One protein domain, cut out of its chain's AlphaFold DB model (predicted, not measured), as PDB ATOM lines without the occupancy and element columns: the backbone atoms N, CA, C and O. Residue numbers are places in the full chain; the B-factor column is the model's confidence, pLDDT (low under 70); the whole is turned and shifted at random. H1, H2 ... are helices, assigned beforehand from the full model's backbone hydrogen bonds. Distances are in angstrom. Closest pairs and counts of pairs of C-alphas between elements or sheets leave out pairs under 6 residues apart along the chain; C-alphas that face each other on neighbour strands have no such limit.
ATOM      1  N   SER A 637     -43.518  -4.559 -26.631       84.44
ATOM      2  CA  SER A 637     -43.365  -3.316 -27.397       84.44
ATOM      3  C   SER A 637     -43.437  -3.563 -28.910       84.44
ATOM      4  O   SER A 637     -43.125  -4.650 -29.399       84.44
ATOM      5  N   LEU A 638     -43.812  -2.531 -29.675       84.12
ATOM      6  CA  LEU A 638     -43.837  -2.595 -31.143       84.12
ATOM      7  C   LEU A 638     -42.468  -3.022 -31.711       84.12
ATOM      8  O   LEU A 638     -42.402  -3.812 -32.648       84.12
ATOM      9  N   VAL A 639     -41.383  -2.557 -31.083       85.19
ATOM     10  CA  VAL A 639     -39.998  -2.892 -31.442       85.19
ATOM     11  C   VAL A 639     -39.706  -4.377 -31.191       85.19
ATOM     12  O   VAL A 639     -39.179  -5.049 -32.073       85.19
ATOM     13  N   GLU A 640     -40.101  -4.944 -30.045       81.44
ATOM     14  CA  GLU A 640     -39.991  -6.393 -29.783       81.44
ATOM     15  C   GLU A 640     -40.813  -7.240 -30.771       81.44
ATOM     16  O   GLU A 640     -40.379  -8.316 -31.181       81.44
ATOM     17  N   GLN A 641     -41.999  -6.768 -31.170       83.94
ATOM     18  CA  GLN A 641     -42.845  -7.460 -32.148       83.94
ATOM     19  C   GLN A 641     -42.204  -7.453 -33.545       83.94
ATOM     20  O   GLN A 641     -42.125  -8.495 -34.197       83.94
ATOM     21  N   GLN A 642     -41.707  -6.294 -33.989       83.19
ATOM     22  CA  GLN A 642     -41.051  -6.122 -35.287       83.19
ATOM     23  C   GLN A 642     -39.714  -6.873 -35.356       83.19
ATOM     24  O   GLN A 642     -39.475  -7.602 -36.315       83.19
ATOM     25  N   THR A 643     -38.876  -6.785 -34.317       81.81
ATOM     26  CA  THR A 643     -37.620  -7.555 -34.245       81.81
ATOM     27  C   THR A 643     -37.856  -9.058 -34.284       81.81
ATOM     28  O   THR A 643     -37.183  -9.751 -35.046       81.81
ATOM     29  N   ALA A 644     -38.820  -9.578 -33.517       79.50
ATOM     30  CA  ALA A 644     -39.153 -10.999 -33.537       79.50
ATOM     31  C   ALA A 644     -39.606 -11.468 -34.932       79.50
ATOM     32  O   ALA A 644     -39.232 -12.562 -35.352       79.50
ATOM     33  N   LEU A 645     -40.351 -10.636 -35.669       79.75
ATOM     34  CA  LEU A 645     -40.807 -10.932 -37.029       79.75
ATOM     35  C   LEU A 645     -39.653 -10.911 -38.047       79.75
ATOM     36  O   LEU A 645     -39.509 -11.863 -38.816       79.75
ATOM     37  N   THR A 646     -38.787  -9.892 -38.029       80.44
ATOM     38  CA  THR A 646     -37.618  -9.818 -38.928       80.44
ATOM     39  C   THR A 646     -36.606 -10.936 -38.642       80.44
ATOM     40  O   THR A 646     -36.060 -11.525 -39.575       80.44
ATOM     41  N   LEU A 647     -36.408 -11.312 -37.373       74.62
ATOM     42  CA  LEU A 647     -35.580 -12.465 -36.994       74.62
ATOM     43  C   LEU A 647     -36.201 -13.802 -37.423       74.62
ATOM     44  O   LEU A 647     -35.475 -14.677 -37.891       74.62
ATOM     45  N   ALA A 648     -37.524 -13.962 -37.315       71.50
ATOM     46  CA  ALA A 648     -38.213 -15.152 -37.810       71.50
ATOM     47  C   ALA A 648     -38.087 -15.295 -39.336       71.50
ATOM     48  O   ALA A 648     -37.895 -16.408 -39.819       71.50
ATOM     49  N   ALA A 649     -38.122 -14.186 -40.086       71.00
ATOM     50  CA  ALA A 649     -37.853 -14.183 -41.525       71.00
ATOM     51  C   ALA A 649     -36.401 -14.597 -41.838       71.00
ATOM     52  O   ALA A 649     -36.191 -15.550 -42.588       71.00
ATOM     53  N   LEU A 650     -35.407 -13.956 -41.203       65.62
ATOM     54  CA  LEU A 650     -33.977 -14.287 -41.350       65.62
ATOM     55  C   LEU A 650     -33.677 -15.763 -41.052       65.62
ATOM     56  O   LEU A 650     -32.916 -16.406 -41.773       65.62
ATOM     57  N   ALA A 651     -34.299 -16.322 -40.014       62.78
ATOM     58  CA  ALA A 651     -34.083 -17.707 -39.612       62.78
ATOM     59  C   ALA A 651     -34.632 -18.747 -40.613       62.78
ATOM     60  O   ALA A 651     -34.289 -19.920 -40.504       62.78
ATOM     61  N   THR A 652     -35.427 -18.346 -41.616       63.47
ATOM     62  CA  THR A 652     -35.814 -19.253 -42.716       63.47
ATOM     63  C   THR A 652     -34.694 -19.501 -43.733       63.47
ATOM     64  O   THR A 652     -34.775 -20.469 -44.488       63.47
ATOM     65  N   GLU A 653     -33.634 -18.681 -43.744       58.50
ATOM     66  CA  GLU A 653     -32.513 -18.817 -44.690       58.50
ATOM     67  C   GLU A 653     -31.324 -19.638 -44.149       58.50
ATOM     68  O   GLU A 653     -30.410 -19.965 -44.911       58.50
ATOM     69  N   GLY A 654     -31.316 -19.992 -42.856       56.28
ATOM     70  CA  GLY A 654     -30.200 -20.678 -42.193       56.28
ATOM     71  C   GLY A 654     -30.593 -22.014 -41.546       56.28
ATOM     72  O   GLY A 654     -31.482 -22.023 -40.696       56.28
ATOM     73  N   PRO A 655     -29.937 -23.145 -41.877       52.53
ATOM     74  CA  PRO A 655     -30.107 -24.384 -41.122       52.53
ATOM     75  C   PRO A 655     -29.469 -24.296 -39.721       52.53
ATOM     76  O   PRO A 655     -28.579 -23.485 -39.469       52.53
ATOM     77  N   ASP A 656     -29.910 -25.190 -38.835       53.53
ATOM     78  CA  ASP A 656     -29.312 -25.522 -37.530       53.53
ATOM     79  C   ASP A 656     -29.407 -24.481 -36.387       53.53
ATOM     80  O   ASP A 656     -28.788 -24.663 -35.337       53.53
ATOM     81  N   LEU A 657     -30.268 -23.460 -36.499       56.38
ATOM     82  CA  LEU A 657     -30.659 -22.598 -35.369       56.38
ATOM     83  C   LEU A 657     -32.164 -22.690 -35.069       56.38
ATOM     84  O   LEU A 657     -33.009 -22.363 -35.898       56.38
ATOM     85  N   SER A 658     -32.512 -23.106 -33.844       63.03
ATOM     86  CA  SER A 658     -33.906 -23.132 -33.383       63.03
ATOM     87  C   SER A 658     -34.420 -21.705 -33.169       63.03
ATOM     88  O   SER A 658     -34.045 -21.052 -32.190       63.03
ATOM     89  N   ILE A 659     -35.280 -21.248 -34.089       62.69
ATOM     90  CA  ILE A 659     -35.866 -19.895 -34.139       62.69
ATOM     91  C   ILE A 659     -36.373 -19.472 -32.757       62.69
ATOM     92  O   ILE A 659     -35.966 -18.449 -32.215       62.69
ATOM     93  N   ASP A 660     -37.175 -20.341 -32.143       63.91
ATOM     94  CA  ASP A 660     -37.772 -20.168 -30.822       63.91
ATOM     95  C   ASP A 660     -36.751 -19.828 -29.730       63.91
ATOM     96  O   ASP A 660     -37.024 -18.987 -28.877       63.91
ATOM     97  N   ASN A 661     -35.584 -20.475 -29.733       63.41
ATOM     98  CA  ASN A 661     -34.563 -20.251 -28.712       63.41
ATOM     99  C   ASN A 661     -33.802 -18.950 -28.972       63.41
ATOM    100  O   ASN A 661     -33.596 -18.186 -28.033       63.41
ATOM    101  N   LEU A 662     -33.450 -18.668 -30.229       67.88
ATOM    102  CA  LEU A 662     -32.759 -17.439 -30.621       67.88
ATOM    103  C   LEU A 662     -33.628 -16.198 -30.366       67.88
ATOM    104  O   LEU A 662     -33.156 -15.227 -29.779       67.88
ATOM    105  N   THR A 663     -34.919 -16.232 -30.706       67.56
ATOM    106  CA  THR A 663     -35.838 -15.129 -30.393       67.56
ATOM    107  C   THR A 663     -36.016 -14.961 -28.878       67.56
ATOM    108  O   THR A 663     -36.044 -13.830 -28.396       67.56
ATOM    109  N   LYS A 664     -36.080 -16.050 -28.094       66.00
ATOM    110  CA  LYS A 664     -36.216 -15.973 -26.623       66.00
ATOM    111  C   LYS A 664     -34.954 -15.468 -25.919       66.00
ATOM    112  O   LYS A 664     -35.089 -14.757 -24.925       66.00
ATOM    113  N   THR A 665     -33.749 -15.800 -26.391       60.25
ATOM    114  CA  THR A 665     -32.506 -15.273 -25.800       60.25
ATOM    115  C   THR A 665     -32.267 -13.820 -26.194       60.25
ATOM    116  O   THR A 665     -31.987 -13.008 -25.315       60.25
ATOM    117  N   LEU A 666     -32.457 -13.452 -27.466       66.00
ATOM    118  CA  LEU A 666     -32.294 -12.064 -27.911       66.00
ATOM    119  C   LEU A 666     -33.296 -11.124 -27.230       66.00
ATOM    120  O   LEU A 666     -32.882 -10.108 -26.682       66.00
ATOM    121  N   VAL A 667     -34.582 -11.485 -27.150       71.56
ATOM    122  CA  VAL A 667     -35.593 -10.653 -26.460       71.56
ATOM    123  C   VAL A 667     -35.339 -10.540 -24.945       71.56
ATOM    124  O   VAL A 667     -35.816  -9.604 -24.313       71.56
ATOM    125  N   ARG A 668     -34.551 -11.448 -24.350       70.81
ATOM    126  CA  ARG A 668     -34.184 -11.415 -22.922       70.81
ATOM    127  C   ARG A 668     -32.891 -10.645 -22.619       70.81
ATOM    128  O   ARG A 668     -32.749 -10.167 -21.498       70.81
ATOM    129  N   PHE A 669     -31.949 -10.569 -23.563       73.56
ATOM    130  CA  PHE A 669     -30.580 -10.097 -23.298       73.56
ATOM    131  C   PHE A 669     -30.057  -9.007 -24.255       73.56
ATOM    132  O   PHE A 669     -28.991  -8.451 -23.991       73.56
ATOM    133  N   ALA A 670     -30.751  -8.684 -25.351       78.62
ATOM    134  CA  ALA A 670     -30.312  -7.634 -26.275       78.62
ATOM    135  C   ALA A 670     -30.588  -6.218 -25.719       78.62
ATOM    136  O   ALA A 670     -31.698  -5.961 -25.248       78.62
ATOM    137  N   PRO A 671     -29.633  -5.271 -25.817       79.31
ATOM    138  CA  PRO A 671     -29.886  -3.860 -25.534       79.31
ATOM    139  C   PRO A 671     -30.962  -3.269 -26.465       79.31
ATOM    140  O   PRO A 671     -31.044  -3.667 -27.633       79.31
ATOM    141  N   PRO A 672     -31.741  -2.267 -26.011       78.94
ATOM    142  CA  PRO A 672     -32.824  -1.680 -26.808       78.94
ATOM    143  C   PRO A 672     -32.330  -1.021 -28.107       78.94
ATOM    144  O   PRO A 672     -33.054  -1.008 -29.097       78.94
ATOM    145  N   GLU A 673     -31.088  -0.534 -28.141       81.25
ATOM    146  CA  GLU A 673     -30.444   0.029 -29.339       81.25
ATOM    147  C   GLU A 673     -30.203  -1.028 -30.430       81.25
ATOM    148  O   GLU A 673     -30.418  -0.779 -31.615       81.25
ATOM    149  N   VAL A 674     -29.820  -2.248 -30.036       81.88
ATOM    150  CA  VAL A 674     -29.657  -3.374 -30.970       81.88
ATOM    151  C   VAL A 674     -31.030  -3.831 -31.472       81.88
ATOM    152  O   VAL A 674     -31.186  -4.163 -32.647       81.88
ATOM    153  N   MET A 675     -32.056  -3.786 -30.613       83.50
ATOM    154  CA  MET A 675     -33.432  -4.070 -31.022       83.50
ATOM    155  C   MET A 675     -33.965  -3.055 -32.041       83.50
ATOM    156  O   MET A 675     -34.513  -3.463 -33.062       83.50
ATOM    157  N   THR A 676     -33.790  -1.746 -31.830       82.38
ATOM    158  CA  THR A 676     -34.280  -0.750 -32.798       82.38
ATOM    159  C   THR A 676     -33.594  -0.904 -34.156       82.38
ATOM    160  O   THR A 676     -34.289  -0.916 -35.174       82.38
ATOM    161  N   MET A 677     -32.281  -1.161 -34.191       81.06
ATOM    162  CA  MET A 677     -31.558  -1.455 -35.439       81.06
ATOM    163  C   MET A 677     -32.079  -2.703 -36.169       81.06
ATOM    164  O   MET A 677     -32.139  -2.690 -37.397       81.06
ATOM    165  N   ILE A 678     -32.490  -3.759 -35.452       80.88
ATOM    166  CA  ILE A 678     -33.098  -4.962 -36.057       80.88
ATOM    167  C   ILE A 678     -34.532  -4.679 -36.545       80.88
ATOM    168  O   ILE A 678     -34.913  -5.165 -37.607       80.88
ATOM    169  N   SER A 679     -35.330  -3.883 -35.819       82.81
ATOM    170  CA  SER A 679     -36.712  -3.555 -36.232       82.81
ATOM    171  C   SER A 679     -36.792  -2.697 -37.498       82.81
ATOM    172  O   SER A 679     -37.818  -2.701 -38.168       82.81
ATOM    173  N   GLN A 680     -35.716  -1.973 -37.816       82.12
ATOM    174  CA  GLN A 680     -35.611  -1.088 -38.979       82.12
ATOM    175  C   GLN A 680     -35.193  -1.815 -40.268       82.12
ATOM    176  O   GLN A 680     -35.162  -1.185 -41.319       82.12
ATOM    177  N   VAL A 681     -34.844  -3.106 -40.200       80.00
ATOM    178  CA  VAL A 681     -34.405  -3.895 -41.362       80.00
ATOM    179  C   VAL A 681     -35.608  -4.494 -42.092       80.00
ATOM    180  O   VAL A 681     -36.438  -5.183 -41.486       80.00
ATOM    181  N   ASP A 682     -35.674  -4.284 -43.408       75.94
ATOM    182  CA  ASP A 682     -36.815  -4.695 -44.228       75.94
ATOM    183  C   ASP A 682     -36.810  -6.214 -44.483       75.94
ATOM    184  O   ASP A 682     -36.128  -6.742 -45.367       75.94
ATOM    185  N   SER A 683     -37.642  -6.938 -43.726       72.62
ATOM    186  CA  SER A 683     -37.822  -8.397 -43.849       72.62
ATOM    187  C   SER A 683     -38.179  -8.870 -45.270       72.62
ATOM    188  O   SER A 683     -37.812  -9.977 -45.666       72.62
ATOM    189  N   SER A 684     -38.836  -8.019 -46.066       70.94
ATOM    190  CA  SER A 684     -39.155  -8.292 -47.473       70.94
ATOM    191  C   SER A 684     -37.944  -8.155 -48.410       70.94
ATOM    192  O   SER A 684     -37.793  -8.952 -49.339       70.94
ATOM    193  N   ALA A 685     -37.040  -7.204 -48.143       67.50
ATOM    194  CA  ALA A 685     -35.819  -7.005 -48.921       67.50
ATOM    195  C   ALA A 685     -34.844  -8.176 -48.724       67.50
ATOM    196  O   ALA A 685     -34.269  -8.663 -49.701       67.50
ATOM    197  N   ILE A 686     -34.745  -8.702 -47.497       64.62
ATOM    198  CA  ILE A 686     -33.986  -9.922 -47.178       64.62
ATOM    199  C   ILE A 686     -34.444 -11.097 -48.052       64.62
ATOM    200  O   ILE A 686     -33.636 -11.630 -48.810       64.62
ATOM    201  N   ALA A 687     -35.737 -11.439 -48.033       63.22
ATOM    202  CA  ALA A 687     -36.285 -12.558 -48.810       63.22
ATOM    203  C   ALA A 687     -36.172 -12.372 -50.342       63.22
ATOM    204  O   ALA A 687     -36.195 -13.345 -51.096       63.22
ATOM    205  N   SER A 688     -36.021 -11.129 -50.817       65.25
ATOM    206  CA  SER A 688     -35.721 -10.809 -52.224       65.25
ATOM    207  C   SER A 688     -34.235 -10.962 -52.592       65.25
ATOM    208  O   SER A 688     -33.866 -10.861 -53.764       65.25
ATOM    209  N   LYS A 689     -33.373 -11.198 -51.595       64.50
ATOM    210  CA  LYS A 689     -31.905 -11.290 -51.665       64.50
ATOM    211  C   LYS A 689     -31.173 -10.003 -52.080       64.50
ATOM    212  O   LYS A 689     -29.944 -10.000 -52.170       64.50
ATOM    213  N   ALA A 690     -31.899  -8.903 -52.273       69.31
ATOM    214  CA  ALA A 690     -31.381  -7.573 -52.583       69.31
ATOM    215  C   ALA A 690     -31.318  -6.697 -51.315       69.31
ATOM    216  O   ALA A 690     -32.083  -5.749 -51.154       69.31
ATOM    217  N   ILE A 691     -30.407  -7.032 -50.396       70.81
ATOM    218  CA  ILE A 691     -30.240  -6.315 -49.120       70.81
ATOM    219  C   ILE A 691     -29.593  -4.935 -49.374       70.81
ATOM    220  O   ILE A 691     -28.489  -4.896 -49.930       70.81
ATOM    221  N   PRO A 692     -30.217  -3.812 -48.963       77.81
ATOM    222  CA  PRO A 692     -29.645  -2.476 -49.130       77.81
ATOM    223  C   PRO A 692     -28.458  -2.222 -48.181       77.81
ATOM    224  O   PRO A 692     -28.234  -2.925 -47.192       77.81
ATOM    225  N   GLU A 693     -27.654  -1.200 -48.488       76.19
ATOM    226  CA  GLU A 693     -26.390  -0.948 -47.777       76.19
ATOM    227  C   GLU A 693     -26.580  -0.453 -46.327       76.19
ATOM    228  O   GLU A 693     -25.681  -0.623 -45.502       76.19
ATOM    229  N   SER A 694     -27.744   0.121 -46.003       76.81
ATOM    230  CA  SER A 694     -28.193   0.428 -44.636       76.81
ATOM    231  C   SER A 694     -28.279  -0.841 -43.792       76.81
ATOM    232  O   SER A 694     -27.586  -1.001 -42.789       76.81
ATOM    233  N   ASP A 695     -29.079  -1.787 -44.259       78.25
ATOM    234  CA  ASP A 695     -29.472  -2.988 -43.535       78.25
ATOM    235  C   ASP A 695     -28.266  -3.913 -43.361       78.25
ATOM    236  O   ASP A 695     -28.076  -4.516 -42.307       78.25
ATOM    237  N   ARG A 696     -27.365  -3.934 -44.353       80.31
ATOM    238  CA  ARG A 696     -26.063  -4.605 -44.253       80.31
ATOM    239  C   ARG A 696     -25.199  -4.063 -43.104       80.31
ATOM    240  O   ARG A 696     -24.503  -4.854 -42.471       80.31
ATOM    241  N   LYS A 697     -25.231  -2.754 -42.823       79.19
ATOM    242  CA  LYS A 697     -24.487  -2.138 -41.705       79.19
ATOM    243  C   LYS A 697     -25.145  -2.470 -40.367       79.19
ATOM    244  O   LYS A 697     -24.451  -2.928 -39.464       79.19
ATOM    245  N   ASN A 698     -26.472  -2.362 -40.277       81.75
ATOM    246  CA  ASN A 698     -27.230  -2.758 -39.082       81.75
ATOM    247  C   ASN A 698     -26.973  -4.236 -38.727       81.75
ATOM    248  O   ASN A 698     -26.635  -4.559 -37.588       81.75
ATOM    249  N   LEU A 699     -27.028  -5.137 -39.715       78.06
ATOM    250  CA  LEU A 699     -26.736  -6.563 -39.534       78.06
ATOM    251  C   LEU A 699     -25.277  -6.837 -39.125       78.06
ATOM    252  O   LEU A 699     -25.031  -7.795 -38.395       78.06
ATOM    253  N   MET A 700     -24.309  -6.012 -39.544       77.50
ATOM    254  CA  MET A 700     -22.917  -6.131 -39.087       77.50
ATOM    255  C   MET A 700     -22.757  -5.760 -37.608       77.50
ATOM    256  O   MET A 700     -22.109  -6.515 -36.885       77.50
ATOM    257  N   VAL A 701     -23.404  -4.687 -37.135       77.38
ATOM    258  CA  VAL A 701     -23.414  -4.306 -35.706       77.38
ATOM    259  C   VAL A 701     -24.064  -5.403 -34.853       77.38
ATOM    260  O   VAL A 701     -23.519  -5.801 -33.824       77.38
ATOM    261  N   VAL A 702     -25.181  -5.973 -35.315       78.00
ATOM    262  CA  VAL A 702     -25.834  -7.122 -34.662       78.00
ATOM    263  C   VAL A 702     -24.908  -8.342 -34.628       78.00
ATOM    264  O   VAL A 702     -24.795  -9.002 -33.596       78.00
ATOM    265  N   GLN A 703     -24.200  -8.639 -35.725       75.75
ATOM    266  CA  GLN A 703     -23.250  -9.752 -35.777       75.75
ATOM    267  C   GLN A 703     -22.058  -9.545 -34.827       75.75
ATOM    268  O   GLN A 703     -21.561 -10.511 -34.248       75.75
ATOM    269  N   GLU A 704     -21.581  -8.311 -34.670       80.06
ATOM    270  CA  GLU A 704     -20.510  -7.956 -33.736       80.06
ATOM    271  C   GLU A 704     -20.964  -8.073 -32.277       80.06
ATOM    272  O   GLU A 704     -20.283  -8.719 -31.481       80.06
TER     273      GLU A 704
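AT A GLANCE: This is residues 637 to 704 of the 749 residues of the protein "PHD-type domain-containing protein" of Glarea lozoyensis (strain ATCC 74030 / MF5533) (UniProt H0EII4). This is a small, rounded cluster of crossed helices: H1 and H2 fold back on each other as a helical hairpin, H3 packs across H1, and H5 packs on H3 but not on the hairpin, so that H3 bridges the two. The short H4 packs on the later part of H1. The printed part has 68 residues, with five named helices in the order H1 H2 H3 H4 H5 and no named strand, and its class is all helix. The whole is compact, with a radius of gyration of the C-alphas of 11.3 A and spans of 30 by 26 by 23 A.

HOW THE PARTS SIT: H1, residues 638 to 650, is the hub and touches three other helices. It forms a helical hairpin with H2, residues 659 to 669; they touch, the closest C-alphas being those of Ala 644 and Thr 663, 6.2 A apart. H1 and H2 run opposite ways at a tilt of 38 degrees, only just steep. H1 also touches H3, residues 672 to 679, where the C-alphas of Thr 643 and Ser 679 come closest, at 4.6 A. These two run the same way at a steep tilt of 54 degrees. With residues 645 to 650 alone, H1 touches H4, residues 683 to 687; the closest C-alphas, those of Thr 646 and Ser 683, are 5.1 A apart. H5, residues 693 to 704, touches H3 with residues 698 to 702 alone, the closest C-alphas being those of Met 677 and Asn 698, 5.8 A apart. H3 and H5 run opposite ways at a steep tilt of 44 degrees. H1 and H5 are apart, and H2 and H3 are only just apart, with their closest C-alphas 8.3 A from each other. In H1, H2, H3, H4 and H5 every O i to N i+4 pair is within hydrogen-bond range.

IN THESE COORDINATES: H1 begins at C-alpha 638, at (-43.837, -2.595, -31.143), and measures 18.4 A from first to last C-alpha. H2 measures 15.5 A and begins at C-alpha 659, at (-35.866, -19.895, -34.139). H3 has 8 residues and measures 10.4 A, and H4 has 5 residues. H5 measures 16.8 A and ends at C-alpha 704, at (-20.510, -7.956, -33.736).

THE WHOLE: The two C-alphas farthest apart are those of Arg 668 and Ala 690, at 30.0 A. The printed part has no cut. The links H2 to H3, H3 to H4 and H4 to H5 are tight, and the link H1 to H2, of 8 residues, is short. The mean pLDDT of the printed part is 73.3, and the model's confidence is under 70 at residues 650 to 666 and 685 to 690.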